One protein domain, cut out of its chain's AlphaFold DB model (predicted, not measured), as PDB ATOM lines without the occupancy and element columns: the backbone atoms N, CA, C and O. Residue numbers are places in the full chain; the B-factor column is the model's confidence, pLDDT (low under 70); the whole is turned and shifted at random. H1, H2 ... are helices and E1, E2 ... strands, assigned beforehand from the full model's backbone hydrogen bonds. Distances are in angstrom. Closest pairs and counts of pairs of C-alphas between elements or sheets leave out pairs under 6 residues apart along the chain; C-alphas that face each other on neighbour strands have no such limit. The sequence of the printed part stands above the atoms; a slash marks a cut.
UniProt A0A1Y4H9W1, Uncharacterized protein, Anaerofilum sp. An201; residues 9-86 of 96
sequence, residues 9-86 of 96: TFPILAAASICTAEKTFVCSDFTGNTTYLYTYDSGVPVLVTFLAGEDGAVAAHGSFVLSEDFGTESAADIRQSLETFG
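Overview. This is residues 9 to 86 of the 96 residues of an uncharacterized protein of Anaerofilum sp. An201 (UniProt A0A1Y4H9W1). The model is a single twisted sheet of four antiparallel strands, with two short helices set well away from each other beyond the same end of the strands, the end where E1 and E3 begin and E2 and E4 finish. H1 lies toward the E1 edge and only grazes the sheet, while H2 lies out past the E2 edge and is not on the sheet, so that no named helix covers either face. The printed part has 78 residues with two named helices and four named strands, in the order H1 E1 E2 E3 E4 H2, and the sheet runs E1, E4, E3, E2. The class is mixed, helices and strands. The whole is loose, with a radius of gyration of the C-alphas of 14.4 A and spans of 39 by 30 by 25 A.

Along the chain. The longest strand, E4, takes residues 57 to 64 and measures 23.6 A from first to last C-alpha; C-alpha 57 is at (205.059, 151.287, 202.637). Beside it are E3, residues 46 to 52, 19.7 A, and E1, residues 21 to 26, 17.2 A. E2 is residues 34 to 38, 13.0 A. H1 is residues 9 to 18, 14.9 A, with C-alpha 9 at (239.525, 149.297, 201.964). H2 is residues 75 to 84, 14.2 A, with C-alpha 84 at (231.237, 132.896, 207.916).

Arrangement. E4 and E3 are inner strands and form a hairpin, antiparallel at 164 degrees, with N 61 and O 49 within hydrogen-bond range at 2.8 A. E3 and E2 form another hairpin at 167 degrees, with N 36 and O 48 at 2.8 A. E2, E3 and E4 make a meander, each strand the antiparallel neighbour of the one before. The edge strand E1 is antiparallel to E4 at 163 degrees, with N 23 and O 60 at 2.9 A. E1, E2, E3 and E4 form a Greek key, four strands in a row of which three are a meander and the first is the antiparallel neighbour of the fourth. E1 and E2, the two edge strands, are apart. H1 only grazes the sheet with residues 15 to 18; the closest C-alphas of H1 and E4 are those of Ala 16 and Phe 64, 6.8 A apart. H2 is apart from H1, E1, E2 and E3. In H1 and H2 every O i to N i+4 pair is within hydrogen-bond range.

Size, cuts and confidence. The C-alphas farthest apart, those of Thr 9 and Asp 29, are 40.2 A from each other. The printed part has no cut, and no link is long: H1 to E1 and E3 to E4 are tight, the others short. The mean pLDDT of the printed part is 83.0, and residues 9 to 19 are under 70.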
ATOM      1  N   THR A   9     240.666 149.324 201.024       56.62
ATOM      2  CA  THR A   9     239.525 149.297 201.964       56.62
ATOM      3  C   THR A   9     238.608 150.528 201.850       56.62
ATOM      4  O   THR A   9     237.390 150.399 201.922       56.62
ATOM      5  N   PHE A  10     239.164 151.724 201.621       54.97
ATOM      6  CA  PHE A  10     238.371 152.961 201.512       54.97
ATOM      7  C   PHE A  10     237.629 153.120 200.171       54.97
ATOM      8  O   PHE A  10     236.448 153.470 200.198       54.97
ATOM      9  N   PRO A  11     238.253 152.855 199.003       65.94
ATOM     10  CA  PRO A  11     237.561 152.935 197.717       65.94
ATOM     11  C   PRO A  11     236.419 151.926 197.579       65.94
ATOM     12  O   PRO A  11     235.394 152.263 196.999       65.94
ATOM     13  N   ILE A  12     236.568 150.714 198.131       65.56
ATOM     14  CA  ILE A  12     235.541 149.663 198.048       65.56
ATOM     15  C   ILE A  12     234.299 150.047 198.857       65.56
ATOM     16  O   ILE A  12     233.187 149.926 198.354       65.56
ATOM     17  N   LEU A  13     234.469 150.588 200.068       65.81
ATOM     18  CA  LEU A  13     233.338 151.054 200.876       65.81
ATOM     19  C   LEU A  13     232.608 152.237 200.215       65.81
ATOM     20  O   LEU A  13     231.381 152.290 200.218       65.81
ATOM     21  N   ALA A  14     233.359 153.168 199.620       67.00
ATOM     22  CA  ALA A  14     232.786 154.298 198.888       67.00
ATOM     23  C   ALA A  14     232.087 153.865 197.585       67.00
ATOM     24  O   ALA A  14     231.053 154.419 197.227       67.00
ATOM     25  N   ALA A  15     232.619 152.866 196.879       61.25
ATOM     26  CA  ALA A  15     231.967 152.297 195.705       61.25
ATOM     27  C   ALA A  15     230.678 151.560 196.090       61.25
ATOM     28  O   ALA A  15     229.656 151.745 195.437       61.25
ATOM     29  N   ALA A  16     230.695 150.793 197.185       62.25
ATOM     30  CA  ALA A  16     229.514 150.100 197.688       62.25
ATOM     31  C   ALA A  16     228.361 151.071 197.997       62.25
ATOM     32  O   ALA A  16     227.228 150.776 197.639       62.25
ATOM     33  N   SER A  17     228.637 152.242 198.590       63.00
ATOM     34  CA  SER A  17     227.586 153.226 198.892       63.00
ATOM     35  C   SER A  17     226.997 153.901 197.650       63.00
ATOM     36  O   SER A  17     225.804 154.191 197.629       63.00
ATOM     37  N   ILE A  18     227.802 154.135 196.606       66.75
ATOM     38  CA  ILE A  18     227.337 154.706 195.328       66.75
ATOM     39  C   ILE A  18     226.527 153.683 194.526       66.75
ATOM     40  O   ILE A  18     225.593 154.051 193.817       66.75
ATOM     41  N   CYS A  19     226.881 152.402 194.628       68.00
ATOM     42  CA  CYS A  19     226.242 151.333 193.871       68.00
ATOM     43  C   CYS A  19     224.969 150.780 194.536       68.00
ATOM     44  O   CYS A  19     224.401 149.814 194.026       68.00
ATOM     45  N   THR A  20     224.511 151.377 195.641       79.00
ATOM     46  CA  THR A  20     223.227 151.030 196.257       79.00
ATOM     47  C   THR A  20     222.083 151.685 195.487       79.00
ATOM     48  O   THR A  20     222.035 152.905 195.332       79.00
ATOM     49  N   ALA A  21     221.136 150.876 195.019       85.12
ATOM     50  CA  ALA A  21     219.888 151.353 194.436       85.12
ATOM     51  C   ALA A  21     218.768 151.246 195.472       85.12
ATOM     52  O   ALA A  21     218.559 150.182 196.050       85.12
ATOM     53  N   GLU A  22     218.016 152.324 195.680       89.25
ATOM     54  CA  GLU A  22     216.923 152.349 196.653       89.25
ATOM     55  C   GLU A  22     215.626 152.829 196.012       89.25
ATOM     56  O   GLU A  22     215.620 153.714 195.150       89.25
ATOM     57  N   LYS A  23     214.505 152.240 196.431       90.50
ATOM     58  CA  LYS A  23     213.177 152.676 196.003       90.50
ATOM     59  C   LYS A  23     212.147 152.409 197.086       90.50
ATOM     60  O   LYS A  23     212.031 151.291 197.575       90.50
ATOM     61  N   THR A  24     211.325 153.413 197.369       91.50
ATOM     62  CA  THR A  24     210.150 153.267 198.233       91.50
ATOM     63  C   THR A  24     208.882 153.250 197.388       91.50
ATOM     64  O   THR A  24     208.739 154.036 196.449       91.50
ATOM     65  N   PHE A  25     207.960 152.346 197.700       91.50
ATOM     66  CA  PHE A  25     206.651 152.253 197.056       91.50
ATOM     67  C   PHE A  25     205.602 151.745 198.047       91.50
ATOM     68  O   PHE A  25     205.943 151.344 199.153       91.50
ATOM     69  N   VAL A  26     204.327 151.787 197.664       92.06
ATOM     70  CA  VAL A  26     203.223 151.284 198.493       92.06
ATOM     71  C   VAL A  26     202.755 149.939 197.939       92.06
ATOM     72  O   VAL A  26     202.458 149.835 196.749       92.06
ATOM     73  N   CYS A  27     202.703 148.921 198.793       89.31
ATOM     74  CA  CYS A  27     202.179 147.587 198.526       89.31
ATOM     75  C   CYS A  27     201.540 147.029 199.808       89.31
ATOM     76  O   CYS A  27     202.233 146.529 200.690       89.31
ATOM     77  N   SER A  28     200.210 147.102 199.908       87.38
ATOM     78  CA  SER A  28     199.448 146.622 201.074       87.38
ATOM     79  C   SER A  28     199.533 145.110 201.291       87.38
ATOM     80  O   SER A  28     199.313 144.636 202.402       87.38
ATOM     81  N   ASP A  29     199.841 144.364 200.233       88.38
ATOM     82  CA  ASP A  29     199.854 142.902 200.248       88.38
ATOM     83  C   ASP A  29     201.215 142.346 200.713       88.38
ATOM     84  O   ASP A  29     201.340 141.154 200.997       88.38
ATOM     85  N   PHE A  30     202.240 143.200 200.816       86.06
ATOM     86  CA  PHE A  30     203.578 142.829 201.267       86.06
ATOM     87  C   PHE A  30     203.708 143.026 202.781       86.06
ATOM     88  O   PHE A  30     203.765 144.150 203.273       86.06
ATOM     89  N   THR A  31     203.753 141.924 203.529       75.75
ATOM     90  CA  THR A  31     203.694 141.950 205.003       75.75
ATOM     91  C   THR A  31     204.964 141.461 205.695       75.75
ATOM     92  O   THR A  31     205.080 141.595 206.911       75.75
ATOM     93  N   GLY A  32     205.920 140.898 204.955       81.62
ATOM     94  CA  GLY A  32     207.120 140.287 205.526       81.62
ATOM     95  C   GLY A  32     208.390 140.846 204.913       81.62
ATOM     96  O   GLY A  32     208.453 141.034 203.709       81.62
ATOM     97  N   ASN A  33     209.422 141.066 205.723       88.38
ATOM     98  CA  ASN A  33     210.739 141.420 205.198       88.38
ATOM     99  C   ASN A  33     211.292 140.245 204.387       88.38
ATOM    100  O   ASN A  33     211.183 139.093 204.804       88.38
ATOM    101  N   THR A  34     211.876 140.517 203.226       88.06
ATOM    102  CA  THR A  34     212.435 139.469 202.365       88.06
ATOM    103  C   THR A  34     213.714 139.960 201.718       88.06
ATOM    104  O   THR A  34     213.780 141.094 201.249       88.06
ATOM    105  N   THR A  35     214.719 139.093 201.672       88.19
ATOM    106  CA  THR A  35     215.985 139.361 200.997       88.19
ATOM    107  C   THR A  35     216.215 138.304 199.930       88.19
ATOM    108  O   THR A  35     216.123 137.112 200.203       88.19
ATOM    109  N   TYR A  36     216.523 138.755 198.720       88.94
ATOM    110  CA  TYR A  36     216.899 137.919 197.590       88.94
ATOM    111  C   TYR A  36     218.370 138.130 197.267       88.94
ATOM    112  O   TYR A  36     218.847 139.265 197.239       88.94
ATOM    113  N   LEU A  37     219.072 137.041 196.978       88.62
ATOM    114  CA  LEU A  37     220.429 137.070 196.458       88.62
ATOM    115  C   LEU A  37     220.394 136.624 194.997       88.62
ATOM    116  O   LEU A  37     220.034 135.490 194.700       88.62
ATOM    117  N   TYR A  38     220.758 137.528 194.095       87.31
ATOM    118  CA  TYR A  38     220.877 137.253 192.670       87.31
ATOM    119  C   TYR A  38     222.331 136.932 192.345       87.31
ATOM    120  O   TYR A  38     223.209 137.788 192.496       87.31
ATOM    121  N   THR A  39     222.577 135.704 191.903       85.69
ATOM    122  CA  THR A  39     223.873 135.244 191.398       85.69
ATOM    123  C   THR A  39     223.869 135.236 189.869       85.69
ATOM    124  O   THR A  39     222.815 135.212 189.229       85.69
ATOM    125  N   TYR A  40     225.057 135.320 189.274       83.31
ATOM    126  CA  TYR A  40     225.241 135.367 187.825       83.31
ATOM    127  C   TYR A  40     226.474 134.545 187.448       83.31
ATOM    128  O   TYR A  40     227.491 134.654 188.127       83.31
ATOM    129  N   ASP A  41     226.424 133.819 186.327       78.25
ATOM    130  CA  ASP A  41     227.569 133.041 185.814       78.25
ATOM    131  C   ASP A  41     228.820 133.905 185.579       78.25
ATOM    132  O   ASP A  41     229.957 133.456 185.701       78.25
ATOM    133  N   SER A  42     228.610 135.169 185.202       78.69
ATOM    134  CA  SER A  42     229.665 136.163 185.026       78.69
ATOM    135  C   SER A  42     229.155 137.523 185.490       78.69
ATOM    136  O   SER A  42     228.474 138.239 184.754       78.69
ATOM    137  N   GLY A  43     229.439 137.867 186.744       78.81
ATOM    138  CA  GLY A  43     229.024 139.135 187.334       78.81
ATOM    139  C   GLY A  43     229.205 139.170 188.845       78.81
ATOM    140  O   GLY A  43     229.514 138.163 189.473       78.81
ATOM    141  N   VAL A  44     229.008 140.353 189.424       84.06
ATOM    142  CA  VAL A  44     229.006 140.522 190.879       84.06
ATOM    143  C   VAL A  44     227.603 140.203 191.407       84.06
ATOM    144  O   VAL A  44     226.639 140.767 190.880       84.06
ATOM    145  N   PRO A  45     227.462 139.341 192.429       87.44
ATOM    146  CA  PRO A  45     226.171 139.057 193.046       87.44
ATOM    147  C   PRO A  45     225.501 140.312 193.616       87.44
ATOM    148  O   PRO A  45     226.161 141.215 194.141       87.44
ATOM    149  N   VAL A  46     224.171 140.350 193.533       88.75
ATOM    150  CA  VAL A  46     223.350 141.475 194.000       88.75
ATOM    151  C   VAL A  46     222.396 141.008 195.089       88.75
ATOM    152  O   VAL A  46     221.602 140.093 194.885       88.75
ATOM    153  N   LEU A  47     222.441 141.675 196.236       89.38
ATOM    154  CA  LEU A  47     221.499 141.498 197.329       89.38
ATOM    155  C   LEU A  47     220.363 142.510 197.182       89.38
ATOM    156  O   LEU A  47     220.620 143.707 197.084       89.38
ATOM    157  N   VAL A  48     219.113 142.051 197.192       91.00
ATOM    158  CA  VAL A  48     217.926 142.912 197.167       91.00
ATOM    159  C   VAL A  48     217.069 142.627 198.389       91.00
ATOM    160  O   VAL A  48     216.508 141.543 198.517       91.00
ATOM    161  N   THR A  49     216.934 143.611 199.265       91.12
ATOM    162  CA  THR A  49     216.127 143.536 200.483       91.12
ATOM    163  C   THR A  49     214.883 144.394 200.341       91.12
ATOM    164  O   THR A  49     214.961 145.559 199.958       91.12
ATOM    165  N   PHE A  50     213.743 143.826 200.707       91.50
ATOM    166  CA  PHE A  50     212.467 144.506 200.839       91.50
ATOM    167  C   PHE A  50     212.087 144.546 202.317       91.50
ATOM    168  O   PHE A  50     211.987 143.504 202.968       91.50
ATOM    169  N   LEU A  51     211.884 145.750 202.839       91.44
ATOM    170  CA  LEU A  51     211.487 146.004 204.217       91.44
ATOM    171  C   LEU A  51     210.060 146.543 204.230       91.44
ATOM    172  O   LEU A  51     209.779 147.560 203.591       91.44
ATOM    173  N   ALA A  52     209.171 145.864 204.950       91.81
ATOM    174  CA  ALA A  52     207.812 146.335 205.166       91.81
ATOM    175  C   ALA A  52     207.820 147.472 206.202       91.81
ATOM    176  O   ALA A  52     208.405 147.353 207.279       91.81
ATOM    177  N   GLY A  53     207.182 148.581 205.852       87.12
ATOM    178  CA  GLY A  53     206.951 149.748 206.691       87.12
ATOM    179  C   GLY A  53     205.467 149.929 207.017       87.12
ATOM    180  O   GLY A  53     204.615 149.117 206.655       87.12
ATOM    181  N   GLU A  54     205.156 151.013 207.720       87.56
ATOM    182  CA  GLU A  54     203.780 151.365 208.082       87.56
ATOM    183  C   GLU A  54     202.937 151.725 206.846       87.56
ATOM    184  O   GLU A  54     203.470 152.097 205.800       87.56
ATOM    185  N   ASP A  55     201.611 151.592 206.956       89.12
ATOM    186  CA  ASP A  55     200.639 151.940 205.906       89.12
ATOM    187  C   ASP A  55     200.894 151.279 204.535       89.12
ATOM    188  O   ASP A  55     200.579 151.829 203.477       89.12
ATOM    189  N   GLY A  56     201.470 150.073 204.545       86.94
ATOM    190  CA  GLY A  56     201.824 149.347 203.325       86.94
ATOM    191  C   GLY A  56     203.009 149.958 202.578       86.94
ATOM    192  O   GLY A  56     203.200 149.654 201.403       86.94
ATOM    193  N   ALA A  57     203.800 150.831 203.206       90.62
ATOM    194  CA  ALA A  57     205.059 151.287 202.637       90.62
ATOM    195  C   ALA A  57     206.047 150.118 202.538       90.62
ATOM    196  O   ALA A  57     206.150 149.294 203.438       90.62
ATOM    197  N   VAL A  58     206.811 150.063 201.455       93.25
ATOM    198  CA  VAL A  58     207.887 149.092 201.260       93.25
ATOM    199  C   VAL A  58     209.141 149.845 200.859       93.25
ATOM    200  O   VAL A  58     209.122 150.617 199.896       93.25
ATOM    201  N   ALA A  59     210.229 149.617 201.588       91.75
ATOM    202  CA  ALA A  59     211.553 150.112 201.246       91.75
ATOM    203  C   ALA A  59     212.364 148.984 200.600       91.75
ATOM    204  O   ALA A  59     212.634 147.960 201.226       91.75
ATOM    205  N   ALA A  60     212.716 149.160 199.329       91.94
ATOM    206  CA  ALA A  60     213.580 148.250 198.596       91.94
ATOM    207  C   ALA A  60     215.003 148.809 198.542       91.94
ATOM    208  O   ALA A  60     215.201 149.960 198.148       91.94
ATOM    209  N   HIS A  61     215.974 147.968 198.881       91.25
ATOM    210  CA  HIS A  61     217.402 148.270 198.859       91.25
ATOM    211  C   HIS A  61     218.121 147.195 198.050       91.25
ATOM    212  O   HIS A  61     217.996 146.013 198.356       91.25
ATOM    213  N   GLY A  62     218.867 147.594 197.027       89.31
ATOM    214  CA  GLY A  62     219.716 146.718 196.228       89.31
ATOM    215  C   GLY A  62     221.179 147.104 196.394       89.31
ATOM    216  O   GLY A  62     221.502 148.278 196.236       89.31
ATOM    217  N   SER A  63     222.061 146.149 196.676       88.12
ATOM    218  CA  SER A  63     223.505 146.380 196.779       88.12
ATOM    219  C   SER A  63     224.312 145.234 196.174       88.12
ATOM    220  O   SER A  63     223.869 144.089 196.122       88.12
ATOM    221  N   PHE A  64     225.517 145.543 195.701       86.56
ATOM    222  CA  PHE A  64     226.456 144.533 195.218       86.56
ATOM    223  C   PHE A  64     227.239 143.925 196.382       86.56
ATOM    224  O   PHE A  64     227.716 144.649 197.259       86.56
ATOM    225  N   VAL A  65     227.436 142.608 196.360       85.38
ATOM    226  CA  VAL A  65     228.295 141.915 197.325       85.38
ATOM    227  C   VAL A  65     229.722 141.886 196.768       85.38
ATOM    228  O   VAL A  65     230.093 141.012 195.994       85.38
ATOM    229  N   LEU A  66     230.519 142.895 197.133       82.12
ATOM    230  CA  LEU A  66     231.884 143.134 196.628       82.12
ATOM    231  C   LEU A  66     232.973 142.398 197.433       82.12
ATOM    232  O   LEU A  66     234.059 142.937 197.649       82.12
ATOM    233  N   SER A  67     232.676 141.195 197.925       78.94
ATOM    234  CA  SER A  67     233.620 140.375 198.692       78.94
ATOM    235  C   SER A  67     234.143 139.236 197.826       78.94
ATOM    236  O   SER A  67     233.359 138.463 197.286       78.94
ATOM    237  N   GLU A  68     235.468 139.128 197.715       77.19
ATOM    238  CA  GLU A  68     236.132 138.026 197.001       77.19
ATOM    239  C   GLU A  68     235.962 136.680 197.729       77.19
ATOM    240  O   GLU A  68     236.023 135.631 197.099       77.19
ATOM    241  N   ASP A  69     235.671 136.718 199.033       79.06
ATOM    242  CA  ASP A  69     235.423 135.540 199.874       79.06
ATOM    243  C   ASP A  69     233.957 135.059 199.817       79.06
ATOM    244  O   ASP A  69     233.577 134.099 200.496       79.06
ATOM    245  N   PHE A  70     233.097 135.736 199.046       81.44
ATOM    246  CA  PHE A  70     231.688 135.374 198.912       81.44
ATOM    247  C   PHE A  70     231.489 134.364 197.772       81.44
ATOM    248  O   PHE A  70     231.495 134.720 196.592       81.44
ATOM    249  N   GLY A  71     231.292 133.095 198.131       81.94
ATOM    250  CA  GLY A  71     231.051 132.006 197.188       81.94
ATOM    251  C   GLY A  71     229.628 132.041 196.626       81.94
ATOM    252  O   GLY A  71     228.658 132.165 197.370       81.94
ATOM    253  N   THR A  72     229.498 131.924 195.301       82.75
ATOM    254  CA  THR A  72     228.198 131.932 194.593       82.75
ATOM    255  C   THR A  72     227.984 130.733 193.674       82.75
ATOM    256  O   THR A  72     226.997 130.698 192.946       82.75
ATOM    257  N   GLU A  73     228.885 129.748 193.713       81.88
ATOM    258  CA  GLU A  73     228.859 128.594 192.805       81.88
ATOM    259  C   GLU A  73     227.724 127.610 193.128       81.88
ATOM    260  O   GLU A  73     227.235 126.913 192.239       81.88
ATOM    261  N   SER A  74     227.263 127.570 194.381       83.38
ATOM    262  CA  SER A  74     226.130 126.749 194.809       83.38
ATOM    263  C   SER A  74     225.409 127.329 196.029       83.38
ATOM    264  O   SER A  74     225.953 128.142 196.780       83.38
ATOM    265  N   ALA A  75     224.188 126.852 196.293       83.38
ATOM    266  CA  ALA A  75     223.449 127.190 197.511       83.38
ATOM    267  C   ALA A  75     224.203 126.808 198.803       83.38
ATOM    268  O   ALA A  75     224.053 127.474 199.830       83.38
ATOM    269  N   ALA A  76     225.025 125.753 198.761       85.94
ATOM    270  CA  ALA A  76     225.860 125.347 199.889       85.94
ATOM    271  C   ALA A  76     226.987 126.356 200.150       85.94
ATOM    272  O   ALA A  76     227.207 126.725 201.305       85.94
ATOM    273  N   ASP A  77     227.630 126.855 199.092       86.25
ATOM    274  CA  ASP A  77     228.689 127.867 199.199       86.25
ATOM    275  C   ASP A  77     228.130 129.184 199.734       86.25
ATOM    276  O   ASP A  77     228.691 129.771 200.656       86.25
ATOM    277  N   ILE A  78     226.957 129.598 199.241       87.06
ATOM    278  CA  ILE A  78     226.251 130.789 199.731       87.06
ATOM    279  C   ILE A  78     225.952 130.653 201.225       87.06
ATOM    280  O   ILE A  78     226.202 131.581 201.997       87.06
ATOM    281  N   ARG A  79     225.439 129.494 201.662       86.94
ATOM    282  CA  ARG A  79     225.166 129.242 203.081       86.94
ATOM    283  C   ARG A  79     226.446 129.327 203.913       86.94
ATOM    284  O   ARG A  79     226.448 130.002 204.938       86.94
ATOM    285  N   GLN A  80     227.533 128.709 203.456       86.94
ATOM    286  CA  GLN A  80     228.822 128.759 204.143       86.94
ATOM    287  C   GLN A  80     229.378 130.187 204.238       86.94
ATOM    288  O   GLN A  80     229.888 130.584 205.289       86.94
ATOM    289  N   SER A  81     229.266 130.981 203.171       86.06
ATOM    290  CA  SER A  81     229.638 132.395 203.194       86.06
ATOM    291  C   SER A  81     228.802 133.158 204.223       86.06
ATOM    292  O   SER A  81     229.370 133.839 205.073       86.06
ATOM    293  N   LEU A  82     227.475 132.997 204.234       84.81
ATOM    294  CA  LEU A  82     226.599 133.651 205.217       84.81
ATOM    295  C   LEU A  82     226.944 133.256 206.665       84.81
ATOM    296  O   LEU A  82     227.053 134.132 207.525       84.81
ATOM    297  N   GLU A  83     227.205 131.974 206.925       86.75
ATOM    298  CA  GLU A  83     227.658 131.483 208.233       86.75
ATOM    299  C   GLU A  83     229.007 132.088 208.641       86.75
ATOM    300  O   GLU A  83     229.188 132.471 209.799       86.75
ATOM    301  N   THR A  84     229.933 132.247 207.691       84.44
ATOM    302  CA  THR A  84     231.237 132.896 207.916       84.44
ATOM    303  C   THR A  84     231.066 134.351 208.358       84.44
ATOM    304  O   THR A  84     231.816 134.832 209.209       84.44
ATOM    305  N   PHE A  85     230.033 135.037 207.861       79.62
ATOM    306  CA  PHE A  85     229.663 136.388 208.295       79.62
ATOM    307  C   PHE A  85     228.793 136.419 209.564       79.62
ATOM    308  O   PHE A  85     228.388 137.497 210.001       79.62
ATOM    309  N   GLY A  86     228.513 135.267 210.184       81.56
ATOM    310  CA  GLY A  86     227.691 135.163 211.392       81.56
ATOM    311  C   GLY A  86     226.191 135.341 211.141       81.56
ATOM    312  O   GLY A  86     225.445 135.659 212.067       81.56
TER     313      GLY A  86